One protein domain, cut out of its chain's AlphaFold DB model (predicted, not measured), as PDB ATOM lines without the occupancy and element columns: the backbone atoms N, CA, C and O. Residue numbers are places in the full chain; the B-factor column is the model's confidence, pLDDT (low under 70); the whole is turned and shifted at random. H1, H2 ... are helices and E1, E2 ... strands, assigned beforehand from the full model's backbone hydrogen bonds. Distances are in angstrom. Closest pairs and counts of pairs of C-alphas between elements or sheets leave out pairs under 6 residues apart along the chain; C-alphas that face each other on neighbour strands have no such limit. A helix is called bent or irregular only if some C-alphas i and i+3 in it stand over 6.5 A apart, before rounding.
ATOM      1  N   VAL A  14    -101.430 -68.909 183.359       88.06
ATOM      2  CA  VAL A  14    -100.269 -68.045 183.600       88.06
ATOM      3  C   VAL A  14     -98.981 -68.648 183.026       88.06
ATOM      4  O   VAL A  14     -98.255 -67.956 182.317       88.06
ATOM      5  N   GLU A  15     -98.706 -69.934 183.259       85.88
ATOM      6  CA  GLU A  15     -97.512 -70.611 182.723       85.88
ATOM      7  C   GLU A  15     -97.523 -70.672 181.187       85.88
ATOM      8  O   GLU A  15     -96.469 -70.556 180.558       85.88
ATOM      9  N   MET A  16     -98.702 -70.784 180.567       88.06
ATOM     10  CA  MET A  16     -98.837 -70.746 179.108       88.06
ATOM     11  C   MET A  16     -98.511 -69.358 178.534       88.06
ATOM     12  O   MET A  16     -97.777 -69.263 177.550       88.06
ATOM     13  N   ILE A  17     -98.992 -68.283 179.168       90.56
ATOM     14  CA  ILE A  17     -98.707 -66.902 178.743       90.56
ATOM     15  C   ILE A  17     -97.217 -66.579 178.903       90.56
ATOM     16  O   ILE A  17     -96.611 -66.019 177.991       90.56
ATOM     17  N   ILE A  18     -96.605 -66.979 180.023       91.19
ATOM     18  CA  ILE A  18     -95.169 -66.769 180.262       91.19
ATOM     19  C   ILE A  18     -94.337 -67.517 179.211       91.19
ATOM     20  O   ILE A  18     -93.391 -66.954 178.658       91.19
ATOM     21  N   SER A  19     -94.714 -68.754 178.879       91.81
ATOM     22  CA  SER A  19     -94.022 -69.548 177.854       91.81
ATOM     23  C   SER A  19     -94.105 -68.900 176.466       91.81
ATOM     24  O   SER A  19     -93.105 -68.845 175.751       91.81
ATOM     25  N   LEU A  20     -95.268 -68.349 176.099       91.50
ATOM     26  CA  LEU A  20     -95.463 -67.610 174.845       91.50
ATOM     27  C   LEU A  20     -94.631 -66.326 174.788       91.50
ATOM     28  O   LEU A  20     -94.042 -66.030 173.749       91.50
ATOM     29  N   ALA A  21     -94.539 -65.588 175.895       94.12
ATOM     30  CA  ALA A  21     -93.734 -64.371 175.963       94.12
ATOM     31  C   ALA A  21     -92.239 -64.665 175.750       94.12
ATOM     32  O   ALA A  21     -91.584 -63.997 174.951       94.12
ATOM     33  N   ILE A  22     -91.705 -65.702 176.405       94.62
ATOM     34  CA  ILE A  22     -90.300 -66.107 176.240       94.62
ATOM     35  C   ILE A  22     -90.040 -66.582 174.806       94.62
ATOM     36  O   ILE A  22     -89.028 -66.212 174.211       94.62
ATOM     37  N   PHE A  23     -90.963 -67.359 174.232       93.94
ATOM     38  CA  PHE A  23     -90.852 -67.822 172.850       93.94
ATOM     39  C   PHE A  23     -90.847 -66.656 171.851       93.94
ATOM     40  O   PHE A  23     -90.025 -66.638 170.938       93.94
ATOM     41  N   ALA A  24     -91.698 -65.647 172.057       95.81
ATOM     42  CA  ALA A  24     -91.737 -64.453 171.218       95.81
ATOM     43  C   ALA A  24     -90.430 -63.645 171.291       95.81
ATOM     44  O   ALA A  24     -89.909 -63.236 170.255       95.81
ATOM     45  N   ILE A  25     -89.865 -63.459 172.491       95.38
ATOM     46  CA  ILE A  25     -88.594 -62.739 172.671       95.38
ATOM     47  C   ILE A  25     -87.443 -63.502 172.001       95.38
ATOM     48  O   ILE A  25     -86.679 -62.912 171.241       95.38
ATOM     49  N   MET A  26     -87.344 -64.817 172.224       93.94
ATOM     50  CA  MET A  26     -86.334 -65.669 171.578       93.94
ATOM     51  C   MET A  26     -86.449 -65.636 170.049       93.94
ATOM     52  O   MET A  26     -85.442 -65.495 169.355       93.94
ATOM     53  N   GLY A  27     -87.674 -65.716 169.518       94.94
ATOM     54  CA  GLY A  27     -87.930 -65.618 168.083       94.94
ATOM     55  C   GLY A  27     -87.508 -64.266 167.504       94.94
ATOM     56  O   GLY A  27     -86.837 -64.222 166.476       94.94
ATOM     57  N   ALA A  28     -87.831 -63.167 168.190       93.81
ATOM     58  CA  ALA A  28     -87.456 -61.822 167.757       93.81
ATOM     59  C   ALA A  28     -85.931 -61.627 167.711       93.81
ATOM     60  O   ALA A  28     -85.412 -61.068 166.744       93.81
ATOM     61  N   VAL A  29     -85.206 -62.131 168.715       94.94
ATOM     62  CA  VAL A  29     -83.738 -62.047 168.757       94.94
ATOM     63  C   VAL A  29     -83.111 -62.826 167.599       94.94
ATOM     64  O   VAL A  29     -82.230 -62.300 166.923       94.94
ATOM     65  N   LEU A  30     -83.581 -64.046 167.318       94.38
ATOM     66  CA  LEU A  30     -83.060 -64.855 166.209       94.38
ATOM     67  C   LEU A  30     -83.277 -64.187 164.848       94.38
ATOM     68  O   LEU A  30     -82.366 -64.178 164.021       94.38
ATOM     69  N   VAL A  31     -84.451 -63.587 164.627       95.25
ATOM     70  CA  VAL A  31     -84.734 -62.843 163.390       95.25
ATOM     71  C   VAL A  31     -83.828 -61.619 163.272       95.25
ATOM     72  O   VAL A  31     -83.239 -61.403 162.216       95.25
ATOM     73  N   MET A  32     -83.649 -60.853 164.352       93.31
ATOM     74  CA  MET A  32     -82.781 -59.672 164.350       93.31
ATOM     75  C   MET A  32     -81.322 -60.031 164.039       93.31
ATOM     76  O   MET A  32     -80.690 -59.374 163.213       93.31
ATOM     77  N   VAL A  33     -80.794 -61.094 164.654       94.38
ATOM     78  CA  VAL A  33     -79.435 -61.580 164.371       94.38
ATOM     79  C   VAL A  33     -79.332 -62.073 162.928       94.38
ATOM     80  O   VAL A  33     -78.373 -61.726 162.244       94.38
ATOM     81  N   GLY A  34     -80.330 -62.814 162.438       92.38
ATOM     82  CA  GLY A  34     -80.381 -63.266 161.046       92.38
ATOM     83  C   GLY A  34     -80.322 -62.105 160.052       92.38
ATOM     84  O   GLY A  34     -79.499 -62.121 159.141       92.38
ATOM     85  N   MET A  35     -81.120 -61.057 160.277       93.00
ATOM     86  CA  MET A  35     -81.103 -59.839 159.456       93.00
ATOM     87  C   MET A  35     -79.760 -59.104 159.533       93.00
ATOM     88  O   MET A  35     -79.259 -58.617 158.522       93.00
ATOM     89  N   HIS A  36     -79.155 -59.019 160.720       92.50
ATOM     90  CA  HIS A  36     -77.866 -58.353 160.890       92.50
ATOM     91  C   HIS A  36     -76.737 -59.087 160.155       92.50
ATOM     92  O   HIS A  36     -75.917 -58.453 159.484       92.50
ATOM     93  N   VAL A  37     -76.715 -60.420 160.237       92.44
ATOM     94  CA  VAL A  37     -75.745 -61.258 159.521       92.44
ATOM     95  C   VAL A  37     -75.942 -61.153 158.012       92.44
ATOM     96  O   VAL A  37     -74.954 -61.006 157.292       92.44
ATOM     97  N   ASP A  38     -77.184 -61.179 157.525       91.00
ATOM     98  CA  ASP A  38     -77.483 -61.058 156.095       91.00
ATOM     99  C   ASP A  38     -77.015 -59.708 155.531       91.00
ATOM    100  O   ASP A  38     -76.237 -59.655 154.574       91.00
ATOM    101  N   ASN A  39     -77.365 -58.610 156.210       87.50
ATOM    102  CA  ASN A  39     -76.928 -57.266 155.831       87.50
ATOM    103  C   ASN A  39     -75.397 -57.140 155.821       87.50
ATOM    104  O   ASN A  39     -74.818 -56.613 154.870       87.50
ATOM    105  N   THR A  40     -74.729 -57.671 156.848       88.75
ATOM    106  CA  THR A  40     -73.261 -57.641 156.951       88.75
ATOM    107  C   THR A  40     -72.603 -58.478 155.853       88.75
ATOM    108  O   THR A  40     -71.610 -58.060 155.251       88.75
ATOM    109  N   THR A  41     -73.165 -59.646 155.544       88.75
ATOM    110  CA  THR A  41     -72.666 -60.534 154.485       88.75
ATOM    111  C   THR A  41     -72.813 -59.883 153.115       88.75
ATOM    112  O   THR A  41     -71.880 -59.924 152.305       88.75
ATOM    113  N   ARG A  42     -73.951 -59.223 152.861       87.00
ATOM    114  CA  ARG A  42     -74.194 -58.474 151.626       87.00
ATOM    115  C   ARG A  42     -73.202 -57.323 151.469       87.00
ATOM    116  O   ARG A  42     -72.551 -57.243 150.430       87.00
ATOM    117  N   ALA A  43     -73.016 -56.511 152.510       84.12
ATOM    118  CA  ALA A  43     -72.045 -55.415 152.509       84.12
ATOM    119  C   ALA A  43     -70.610 -55.918 152.264       84.12
ATOM    120  O   ALA A  43     -69.895 -55.393 151.414       84.12
ATOM    121  N   THR A  44     -70.212 -57.001 152.938       86.94
ATOM    122  CA  THR A  44     -68.884 -57.614 152.774       86.94
ATOM    123  C   THR A  44     -68.667 -58.139 151.358       86.94
ATOM    124  O   THR A  44     -67.576 -58.013 150.805       86.94
ATOM    125  N   THR A  45     -69.689 -58.747 150.756       85.88
ATOM    126  CA  THR A  45     -69.600 -59.276 149.389       85.88
ATOM    127  C   THR A  45     -69.403 -58.151 148.382       85.88
ATOM    128  O   THR A  45     -68.577 -58.287 147.481       85.88
ATOM    129  N   THR A  46     -70.112 -57.034 148.549       83.94
ATOM    130  CA  THR A  46     -69.908 -55.874 147.682       83.94
ATOM    131  C   THR A  46     -68.522 -55.263 147.873       83.94
ATOM    132  O   THR A  46     -67.813 -55.071 146.890       83.94
ATOM    133  N   LEU A  47     -68.081 -55.082 149.122       85.31
ATOM    134  CA  LEU A  47     -66.746 -54.565 149.428       85.31
ATOM    135  C   LEU A  47     -65.637 -55.421 148.799       85.31
ATOM    136  O   LEU A  47     -64.704 -54.892 148.204       85.31
ATOM    137  N   LYS A  48     -65.748 -56.754 148.881       87.00
ATOM    138  CA  LYS A  48     -64.806 -57.679 148.231       87.00
ATOM    139  C   LYS A  48     -64.764 -57.499 146.713       87.00
ATOM    140  O   LYS A  48     -63.687 -57.602 146.136       87.00
ATOM    141  N   GLY A  49     -65.914 -57.244 146.088       85.12
ATOM    142  CA  GLY A  49     -66.001 -56.947 144.659       85.12
ATOM    143  C   GLY A  49     -65.205 -55.698 144.289       85.12
ATOM    144  O   GLY A  49     -64.387 -55.756 143.376       85.12
ATOM    145  N   ASN A  50     -65.368 -54.613 145.049       84.31
ATOM    146  CA  ASN A  50     -64.624 -53.377 144.807       84.31
ATOM    147  C   ASN A  50     -63.130 -53.552 145.067       84.31
ATOM    148  O   ASN A  50     -62.323 -53.120 144.257       84.31
ATOM    149  N   ILE A  51     -62.742 -54.247 146.144       88.38
ATOM    150  CA  ILE A  51     -61.325 -54.535 146.410       88.38
ATOM    151  C   ILE A  51     -60.706 -55.304 145.245       88.38
ATOM    152  O   ILE A  51     -59.622 -54.953 144.796       88.38
ATOM    153  N   ALA A  52     -61.383 -56.335 144.739       88.69
ATOM    154  CA  ALA A  52     -60.870 -57.117 143.622       88.69
ATOM    155  C   ALA A  52     -60.719 -56.289 142.336       88.69
ATOM    156  O   ALA A  52     -59.830 -56.575 141.536       88.69
ATOM    157  N   LEU A  53     -61.575 -55.283 142.146       88.31
ATOM    158  CA  LEU A  53     -61.586 -54.443 140.957       88.31
ATOM    159  C   LEU A  53     -60.595 -53.280 141.053       88.31
ATOM    160  O   LEU A  53     -59.802 -53.100 140.144       88.31
ATOM    161  N   GLU A  54     -60.615 -52.512 142.140       88.75
ATOM    162  CA  GLU A  54     -59.846 -51.275 142.311       88.75
ATOM    163  C   GLU A  54     -58.393 -51.508 142.755       88.75
ATOM    164  O   GLU A  54     -57.488 -50.794 142.321       88.75
ATOM    165  N   SER A  55     -58.148 -52.521 143.597       90.31
ATOM    166  CA  SER A  55     -56.815 -52.833 144.135       90.31
ATOM    167  C   SER A  55     -55.726 -53.006 143.067       90.31
ATOM    168  O   SER A  55     -54.666 -52.403 143.235       90.31
ATOM    169  N   PRO A  56     -55.923 -53.763 141.963       90.12
ATOM    170  CA  PRO A  56     -54.870 -53.917 140.959       90.12
ATOM    171  C   PRO A  56     -54.489 -52.588 140.295       90.12
ATOM    172  O   PRO A  56     -53.299 -52.345 140.100       90.12
ATOM    173  N   TYR A  57     -55.453 -51.703 140.016       90.38
ATOM    174  CA  TYR A  57     -55.165 -50.397 139.414       90.38
ATOM    175  C   TYR A  57     -54.411 -49.492 140.386       90.38
ATOM    176  O   TYR A  57     -53.404 -48.893 140.014       90.38
ATOM    177  N   ALA A  58     -54.837 -49.449 141.651       89.69
ATOM    178  CA  ALA A  58     -54.154 -48.662 142.671       89.69
ATOM    179  C   ALA A  58     -52.736 -49.182 142.965       89.69
ATOM    180  O   ALA A  58     -51.795 -48.397 143.073       89.69
ATOM    181  N   ALA A  59     -52.565 -50.504 143.064       90.00
ATOM    182  CA  ALA A  59     -51.281 -51.133 143.359       90.00
ATOM    183  C   ALA A  59     -50.272 -50.958 142.215       90.00
ATOM    184  O   ALA A  59     -49.097 -50.688 142.468       90.00
ATOM    185  N   ASN A  60     -50.730 -51.072 140.967       91.12
ATOM    186  CA  ASN A  60     -49.882 -50.927 139.783       91.12
ATOM    187  C   ASN A  60     -49.755 -49.477 139.299       91.12
ATOM    188  O   ASN A  60     -49.020 -49.228 138.346       91.12
ATOM    189  N   ARG A  61     -50.441 -48.523 139.948       90.75
ATOM    190  CA  ARG A  61     -50.521 -47.111 139.533       90.75
ATOM    191  C   ARG A  61     -51.019 -46.955 138.094       90.75
ATOM    192  O   ARG A  61     -50.533 -46.123 137.328       90.75
ATOM    193  N   GLU A  62     -51.969 -47.798 137.712       90.44
ATOM    194  CA  GLU A  62     -52.536 -47.793 136.372       90.44
ATOM    195  C   GLU A  62     -53.567 -46.666 136.255       90.44
ATOM    196  O   GLU A  62     -54.517 -46.579 137.029       90.44
ATOM    197  N   LYS A  63     -53.344 -45.764 135.296       90.69
ATOM    198  CA  LYS A  63     -54.114 -44.515 135.140       90.69
ATOM    199  C   LYS A  63     -55.281 -44.660 134.178       90.69
ATOM    200  O   LYS A  63     -56.126 -43.776 134.099       90.69
ATOM    201  N   THR A  64     -55.280 -45.732 133.401       90.06
ATOM    202  CA  THR A  64     -56.226 -45.978 132.322       90.06
ATOM    203  C   THR A  64     -56.982 -47.260 132.594       90.06
ATOM    204  O   THR A  64     -56.389 -48.256 132.990       90.06
ATOM    205  N   TYR A  65     -58.279 -47.252 132.342       88.25
ATOM    206  CA  TYR A  65     -59.124 -48.434 132.437       88.25
ATOM    207  C   TYR A  65     -60.071 -48.460 131.242       88.25
ATOM    208  O   TYR A  65     -60.319 -47.431 130.619       88.25
ATOM    209  N   ASN A  66     -60.599 -49.630 130.900       88.50
ATOM    210  CA  ASN A  66     -61.677 -49.712 129.921       88.50
ATOM    211  C   ASN A  66     -63.002 -49.548 130.660       88.50
ATOM    212  O   ASN A  66     -63.246 -50.261 131.635       88.50
ATOM    213  N   ASP A  67     -63.839 -48.619 130.214       84.44
ATOM    214  CA  ASP A  67     -65.181 -48.441 130.760       84.44
ATOM    215  C   ASP A  67     -66.116 -49.613 130.384       84.44
ATOM    216  O   ASP A  67     -65.733 -50.558 129.687       84.44
ATOM    217  N   ALA A  68     -67.375 -49.569 130.832       83.00
ATOM    218  CA  ALA A  68     -68.356 -50.609 130.506       83.00
ATOM    219  C   ALA A  68     -68.665 -50.731 128.999       83.00
ATOM    220  O   ALA A  68     -69.166 -51.769 128.565       83.00
ATOM    221  N   ALA A  69     -68.369 -49.700 128.202       84.12
ATOM    222  CA  ALA A  69     -68.492 -49.717 126.748       84.12
ATOM    223  C   ALA A  69     -67.208 -50.213 126.050       84.12
ATOM    224  O   ALA A  69     -67.179 -50.310 124.822       84.12
ATOM    225  N   GLY A  70     -66.162 -50.557 126.810       83.31
ATOM    226  CA  GLY A  70     -64.866 -50.982 126.289       83.31
ATOM    227  C   GLY A  70     -64.017 -49.829 125.751       83.31
ATOM    228  O   GLY A  70     -63.073 -50.071 124.999       83.31
ATOM    229  N   VAL A  71     -64.354 -48.586 126.098       87.31
ATOM    230  CA  VAL A  71     -63.616 -47.391 125.692       87.31
ATOM    231  C   VAL A  71     -62.549 -47.079 126.745       87.31
ATOM    232  O   VAL A  71     -62.847 -47.102 127.941       87.31
ATOM    233  N   PRO A  72     -61.305 -46.769 126.337       88.31
ATOM    234  CA  PRO A  72     -60.276 -46.330 127.267       88.31
ATOM    235  C   PRO A  72     -60.678 -45.017 127.949       88.31
ATOM    236  O   PRO A  72     -60.852 -43.987 127.296       88.31
ATOM    237  N   ALA A  73     -60.782 -45.058 129.268       88.94
ATOM    238  CA  ALA A  73     -60.995 -43.928 130.151       88.94
ATOM    239  C   ALA A  73     -59.746 -43.701 131.015       88.94
ATOM    240  O   ALA A  73     -58.947 -44.611 131.240       88.94
ATOM    241  N   THR A  74     -59.556 -42.467 131.479       90.25
ATOM    242  CA  THR A  74     -58.460 -42.094 132.386       90.25
ATOM    243  C   THR A  74     -59.034 -41.764 133.751       90.25
ATOM    244  O   THR A  74     -60.087 -41.135 133.837       90.25
ATOM    245  N   LEU A  75     -58.340 -42.178 134.809       89.38
ATOM    246  CA  LEU A  75     -58.737 -41.881 136.176       89.38
ATOM    247  C   LEU A  75     -58.720 -40.374 136.445       89.38
ATOM    248  O   LEU A  75     -57.796 -39.681 135.997       89.38
ATOM    249  N   PRO A  76     -59.701 -39.861 137.206       88.25
ATOM    250  CA  PRO A  76     -59.675 -38.482 137.652       88.25
ATOM    251  C   PRO A  76     -58.442 -38.259 138.526       88.25
ATOM    252  O   PRO A  76     -58.071 -39.109 139.346       88.25
ATOM    253  N   LYS A  77     -57.821 -37.091 138.351       90.25
ATOM    254  CA  LYS A  77     -56.679 -36.669 139.152       90.25
ATOM    255  C   LYS A  77     -56.923 -35.330 139.827       90.25
ATOM    256  O   LYS A  77     -57.604 -34.467 139.276       90.25
ATOM    257  N   THR A  78     -56.330 -35.168 140.999       91.44
ATOM    258  CA  THR A  78     -56.241 -33.897 141.720       91.44
ATOM    259  C   THR A  78     -54.787 -33.627 142.069       91.44
ATOM    260  O   THR A  78     -54.095 -34.545 142.508       91.44
ATOM    261  N   ASP A  79     -54.338 -32.389 141.896       90.62
ATOM    262  CA  ASP A  79     -52.992 -31.986 142.297       90.62
ATOM    263  C   ASP A  79     -52.921 -31.908 143.833       90.62
ATOM    264  O   ASP A  79     -53.814 -31.351 144.476       90.62
ATOM    265  N   GLU A  80     -51.878 -32.487 144.422       89.19
ATOM    266  CA  GLU A  80     -51.611 -32.512 145.861       89.19
ATOM    267  C   GLU A  80     -50.144 -32.158 146.131       89.19
ATOM    268  O   GLU A  80     -49.242 -32.578 145.403       89.19
ATOM    269  N   ASP A  81     -49.891 -31.436 147.220       87.44
ATOM    270  CA  ASP A  81     -48.537 -31.108 147.660       87.44
ATOM    271  C   ASP A  81     -48.019 -32.171 148.638       87.44
ATOM    272  O   ASP A  81     -48.585 -32.402 149.710       87.44
ATOM    273  N   VAL A  82     -46.898 -32.798 148.295       84.81
ATOM    274  CA  VAL A  82     -46.187 -33.751 149.149       84.81
ATOM    275  C   VAL A  82     -44.985 -33.053 149.768       84.81
ATOM    276  O   VAL A  82     -44.024 -32.700 149.087       84.81
ATOM    277  N   ILE A  83     -45.029 -32.869 151.084       84.50
ATOM    278  CA  ILE A  83     -43.923 -32.293 151.848       84.50
ATOM    279  C   ILE A  83     -43.032 -33.438 152.326       84.50
ATOM    280  O   ILE A  83     -43.481 -34.314 153.066       84.50
ATOM    281  N   VAL A  84     -41.771 -33.433 151.899       81.50
ATOM    282  CA  VAL A  84     -40.761 -34.415 152.309       81.50
ATOM    283  C   VAL A  84     -39.619 -33.734 153.043       81.50
ATOM    284  O   VAL A  84     -39.251 -32.605 152.724       81.50
ATOM    285  N   ASP A  85     -39.009 -34.430 153.994       81.94
ATOM    286  CA  ASP A  85     -37.761 -33.970 154.595       81.94
ATOM    287  C   ASP A  85     -36.641 -34.073 153.556       81.94
ATOM    288  O   ASP A  85     -36.368 -35.148 153.010       81.94
ATOM    289  N   CYS A  86     -35.973 -32.958 153.266       76.31
ATOM    290  CA  CYS A  86     -34.844 -32.969 152.353       76.31
ATOM    291  C   CYS A  86     -33.628 -33.562 153.080       76.31
ATOM    292  O   CYS A  86     -32.876 -32.868 153.774       76.31
ATOM    293  N   THR A 123     -37.559 -28.882 154.721       80.06
ATOM    294  CA  THR A 123     -38.608 -29.604 153.994       80.06
ATOM    295  C   THR A 123     -38.673 -29.144 152.543       80.06
ATOM    296  O   THR A 123     -38.559 -27.953 152.251       80.06
ATOM    297  N   CYS A 124     -38.902 -30.085 151.638       77.06
ATOM    298  CA  CYS A 124     -39.046 -29.881 150.209       77.06
ATOM    299  C   CYS A 124     -40.503 -30.159 149.849       77.06
ATOM    300  O   CYS A 124     -41.034 -31.211 150.203       77.06
ATOM    301  N   THR A 125     -41.141 -29.238 149.133       82.69
ATOM    302  CA  THR A 125     -42.473 -29.477 148.570       82.69
ATOM    303  C   THR A 125     -42.321 -30.070 147.176       82.69
ATOM    304  O   THR A 125     -41.643 -29.497 146.324       82.69
ATOM    305  N   MET A 126     -42.941 -31.222 146.954       82.19
ATOM    306  CA  MET A 126     -43.075 -31.872 145.656       82.19
ATOM    307  C   MET A 126     -44.540 -31.819 145.237       82.19
ATOM    308  O   MET A 126     -45.415 -32.096 146.051       82.19
ATOM    309  N   VAL A 127     -44.809 -31.502 143.974       87.94
ATOM    310  CA  VAL A 127     -46.169 -31.583 143.429       87.94
ATOM    311  C   VAL A 127     -46.433 -33.030 143.022       87.94
ATOM    312  O   VAL A 127     -45.575 -33.665 142.406       87.94
ATOM    313  N   ALA A 128     -47.596 -33.565 143.372       90.12
ATOM    314  CA  ALA A 128     -48.005 -34.919 143.036       90.12
ATOM    315  C   ALA A 128     -49.413 -34.951 142.441       90.12
ATOM    316  O   ALA A 128     -50.307 -34.235 142.879       90.12
ATOM    317  N   ASP A 129     -49.624 -35.843 141.482       92.94
ATOM    318  CA  ASP A 129     -50.948 -36.206 141.000       92.94
ATOM    319  C   ASP A 129     -51.533 -37.289 141.915       92.94
ATOM    320  O   ASP A 129     -50.954 -38.367 142.082       92.94
ATOM    321  N   LYS A 130     -52.702 -37.025 142.494       92.50
ATOM    322  CA  LYS A 130     -53.492 -38.010 143.235       92.50
ATOM    323  C   LYS A 130     -54.575 -38.581 142.343       92.50
ATOM    324  O   LYS A 130     -55.470 -37.856 141.915       92.50
ATOM    325  N   TYR A 131     -54.526 -39.887 142.135       92.69
ATOM    326  CA  TYR A 131     -55.508 -40.631 141.358       92.69
ATOM    327  C   TYR A 131     -56.466 -41.386 142.272       92.69
ATOM    328  O   TYR A 131     -56.063 -41.906 143.316       92.69
ATOM    329  N   GLN A 132     -57.733 -41.454 141.868       90.75
ATOM    330  CA  GLN A 132     -58.791 -42.173 142.580       90.75
ATOM    331  C   GLN A 132     -59.324 -43.309 141.710       90.75
ATOM    332  O   GLN A 132     -59.607 -43.092 140.535       90.75
ATOM    333  N   THR A 133     -59.479 -44.509 142.273       88.88
ATOM    334  CA  THR A 133     -59.943 -45.694 141.526       88.88
ATOM    335  C   THR A 133     -61.445 -45.934 141.609       88.88
ATOM    336  O   THR A 133     -61.942 -46.826 140.923       88.88
ATOM    337  N   LYS A 134     -62.176 -45.152 142.413       85.31
ATOM    338  CA  LYS A 134     -63.630 -45.290 142.601       85.31
ATOM    339  C   LYS A 134     -64.403 -45.332 141.277       85.31
ATOM    340  O   LYS A 134     -65.263 -46.191 141.094       85.31
ATOM    341  N   ASP A 135     -64.032 -44.478 140.324       82.56
ATOM    342  CA  ASP A 135     -64.684 -44.387 139.014       82.56
ATOM    343  C   ASP A 135     -64.641 -45.712 138.238       82.56
ATOM    344  O   ASP A 135     -65.532 -45.988 137.438       82.56
ATOM    345  N   ILE A 136     -63.652 -46.574 138.487       84.06
ATOM    346  CA  ILE A 136     -63.576 -47.899 137.861       84.06
ATOM    347  C   ILE A 136     -64.745 -48.767 138.338       84.06
ATOM    348  O   ILE A 136     -65.414 -49.406 137.523       84.06
ATOM    349  N   ALA A 137     -65.010 -48.778 139.648       80.75
ATOM    350  CA  ALA A 137     -66.105 -49.543 140.232       80.75
ATOM    351  C   ALA A 137     -67.465 -49.001 139.795       80.75
ATOM    352  O   ALA A 137     -68.303 -49.783 139.343       80.75
ATOM    353  N   ASP A 138     -67.640 -47.681 139.828       79.88
ATOM    354  CA  ASP A 138     -68.899 -47.034 139.455       79.88
ATOM    355  C   ASP A 138     -69.234 -47.238 137.962       79.88
ATOM    356  O   ASP A 138     -70.397 -47.438 137.605       79.88
ATOM    357  N   ASN A 139     -68.226 -47.259 137.080       80.44
ATOM    358  CA  ASN A 139     -68.437 -47.484 135.646       80.44
ATOM    359  C   ASN A 139     -68.630 -48.962 135.284       80.44
ATOM    360  O   ASN A 139     -69.489 -49.275 134.463       80.44
ATOM    361  N   LEU A 140     -67.844 -49.881 135.853       78.19
ATOM    362  CA  LEU A 140     -67.906 -51.306 135.490       78.19
ATOM    363  C   LEU A 140     -69.023 -52.064 136.211       78.19
ATOM    364  O   LEU A 140     -69.470 -53.111 135.736       78.19
ATOM    365  N   LEU A 141     -69.484 -51.552 137.350       76.00
ATOM    366  CA  LEU A 141     -70.551 -52.144 138.143       76.00
ATOM    367  C   LEU A 141     -71.563 -51.051 138.537       76.00
ATOM    368  O   LEU A 141     -71.665 -50.699 139.690       76.00
ATOM    369  N   PRO A 142     -72.398 -50.518 137.639       65.12
ATOM    370  CA  PRO A 142     -73.277 -49.388 137.980       65.12
ATOM    371  C   PRO A 142     -74.481 -49.743 138.882       65.12
ATOM    372  O   PRO A 142     -75.277 -48.871 139.224       65.12
ATOM    373  N   SER A 143     -74.694 -51.022 139.221       61.22
ATOM    374  CA  SER A 143     -75.961 -51.518 139.792       61.22
ATOM    375  C   SER A 143     -75.894 -52.058 141.222       61.22
ATOM    376  O   SER A 143     -76.923 -52.520 141.729       61.22
ATOM    377  N   ARG A 144     -74.738 -52.039 141.897       61.94
ATOM    378  CA  ARG A 144     -74.661 -52.464 143.305       61.94
ATOM    379  C   ARG A 144     -74.523 -51.231 144.194       61.94
ATOM    380  O   ARG A 144     -74.053 -50.182 143.790       61.94
ATOM    381  N   ASP A 145     -74.997 -51.343 145.423       64.38
ATOM    382  CA  ASP A 145     -74.696 -50.347 146.446       64.38
ATOM    383  C   ASP A 145     -73.253 -50.604 146.886       64.38
ATOM    384  O   ASP A 145     -72.994 -51.544 147.644       64.38
ATOM    385  N   HIS A 146     -72.310 -49.897 146.258       60.94
ATOM    386  CA  HIS A 146     -70.901 -50.281 146.235       60.94
ATOM    387  C   HIS A 146     -70.178 -50.115 147.571       60.94
ATOM    388  O   HIS A 146     -69.089 -50.654 147.740       60.94
ATOM    389  N   GLY A 147     -70.774 -49.453 148.562       62.91
ATOM    390  CA  GLY A 147     -70.012 -48.981 149.714       62.91
ATOM    391  C   GLY A 147     -68.968 -47.938 149.289       62.91
ATOM    392  O   GLY A 147     -68.592 -47.829 148.123       62.91
ATOM    393  N   ASP A 148     -68.506 -47.124 150.231       72.88
ATOM    394  CA  ASP A 148     -67.653 -45.974 149.909       72.88
ATOM    395  C   ASP A 148     -66.156 -46.320 149.916       72.88
ATOM    396  O   ASP A 148     -65.343 -45.672 150.573       72.88
ATOM    397  N   LEU A 149     -65.792 -47.410 149.232       81.81
ATOM    398  CA  LEU A 149     -64.387 -47.744 149.016       81.81
ATOM    399  C   LEU A 149     -63.827 -46.880 147.880       81.81
ATOM    400  O   LEU A 149     -64.499 -46.660 146.875       81.81
ATOM    401  N   ASN A 150     -62.611 -46.377 148.070       85.62
ATOM    402  CA  ASN A 150     -61.880 -45.615 147.068       85.62
ATOM    403  C   ASN A 150     -60.385 -45.787 147.335       85.62
ATOM    404  O   ASN A 150     -59.847 -45.158 148.253       85.62
ATOM    405  N   PHE A 151     -59.717 -46.663 146.584       90.38
ATOM    406  CA  PHE A 151     -58.257 -46.697 146.642       90.38
ATOM    407  C   PHE A 151     -57.663 -45.491 145.917       90.38
ATOM    408  O   PHE A 151     -58.189 -44.979 144.929       90.38
ATOM    409  N   GLN A 152     -56.549 -45.006 146.454       91.62
ATOM    410  CA  GLN A 152     -55.893 -43.806 145.962       91.62
ATOM    411  C   GLN A 152     -54.397 -44.050 145.881       91.62
ATOM    412  O   GLN A 152     -53.823 -44.737 146.731       91.62
ATOM    413  N   PHE A 153     -53.765 -43.471 144.869       92.31
ATOM    414  CA  PHE A 153     -52.316 -43.472 144.748       92.31
ATOM    415  C   PHE A 153     -51.812 -42.098 144.323       92.31
ATOM    416  O   PHE A 153     -52.522 -41.326 143.680       92.31
ATOM    417  N   LEU A 154     -50.578 -41.808 144.730       91.31
ATOM    418  CA  LEU A 154     -49.876 -40.565 144.439       91.31
ATOM    419  C   LEU A 154     -48.755 -40.831 143.438       91.31
ATOM    420  O   LEU A 154     -48.038 -41.834 143.540       91.31
ATOM    421  N   GLU A 155     -48.565 -39.896 142.521       89.94
ATOM    422  CA  GLU A 155     -47.460 -39.887 141.576       89.94
ATOM    423  C   GLU A 155     -46.785 -38.522 141.571       89.94
ATOM    424  O   GLU A 155     -47.408 -37.511 141.272       89.94
ATOM    425  N   ILE A 156     -45.502 -38.495 141.931       88.25
ATOM    426  CA  ILE A 156     -44.731 -37.254 141.991       88.25
ATOM    427  C   ILE A 156     -44.517 -36.732 140.570       88.25
ATOM    428  O   ILE A 156     -44.025 -37.465 139.710       88.25
ATOM    429  N   GLN A 157     -44.860 -35.467 140.337       84.94
ATOM    430  CA  GLN A 157     -44.573 -34.791 139.082       84.94
ATOM    431  C   GLN A 157     -43.071 -34.500 138.987       84.94
ATOM    432  O   GLN A 157     -42.440 -34.044 139.945       84.94
TER     433      GLN A 157
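Overview. This is residues 14 to 86 and 123 to 157 of the 172 residues of an uncharacterized protein of Ruminococcus sp (UniProt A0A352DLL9). A strongly twisted sheet of three strands, E3, E4 and E5, stands at one end of a very long helix, H1, whose residues 14 to 41 stick out as a free arm. Residues 54 to 60 of H1 pack on the sheet, and the short helix H2 packs across H1, near the small hairpin of E1 and E2. The printed part has 108 residues with two named helices and five named strands, in the order H1, E1, E2, E3, E4, H2, E5; both sheets, E3 - E4 - E5 and E1 - E2, are antiparallel, and the class is mixed. The whole is extended and flat, with a radius of gyration of the C-alphas of 23.5 A and spans of 79 by 42 by 17 A.

Arrangement. E3, residues 77 to 85, and E4, residues 123 to 132, are antiparallel neighbours, with N 80 and O 128 within hydrogen-bond range at 2.8 A. E4 and E5, residues 152 to 156, are antiparallel too, with N 129 and O 155 at 2.8 A. H1, residues 14 to 60, is on this sheet, two layers of helix and sheet; its closest C-alphas to E5 are those of Ala 58 and Phe 153, 5.9 A. H2, residues 134 to 140, touches H1 at residues 50 to 54 alone, about perpendicular at 85 degrees, the closest C-alphas being those of Asn 50 and Ala 137, 6.2 A. E1, residues 64 to 66, and E2, residues 72 to 74, form a hairpin, with N 65 and O 73 at 2.9 A. E2 and H2 are near each other. Every O i to N i+4 pair is within hydrogen-bond range in H2, and 41 of 43 are in H1.

Along the chain. H1 runs 68.9 A from C-alpha 14 at (-100.269, -68.045, 183.600), with a kink of 34 degrees near residue 54; it is only just irregular, C-alphas 53 and 56 being 6.7 A apart. E3 spans 24.6 A, E4 26.4 A and E5 13.5 A, ending at C-alpha 156 (-44.731, -37.254, 141.991).

Size, cuts and confidence. The farthest C-alphas, Val 14 and Cys 86, are 80.5 A apart. Residues 87 to 122 are not printed; C-alphas 86 and 123 are 5.3 A apart across the cut. The link from H2 to E5 is long, and its residues 142 to 147 are under 70 in pLDDT.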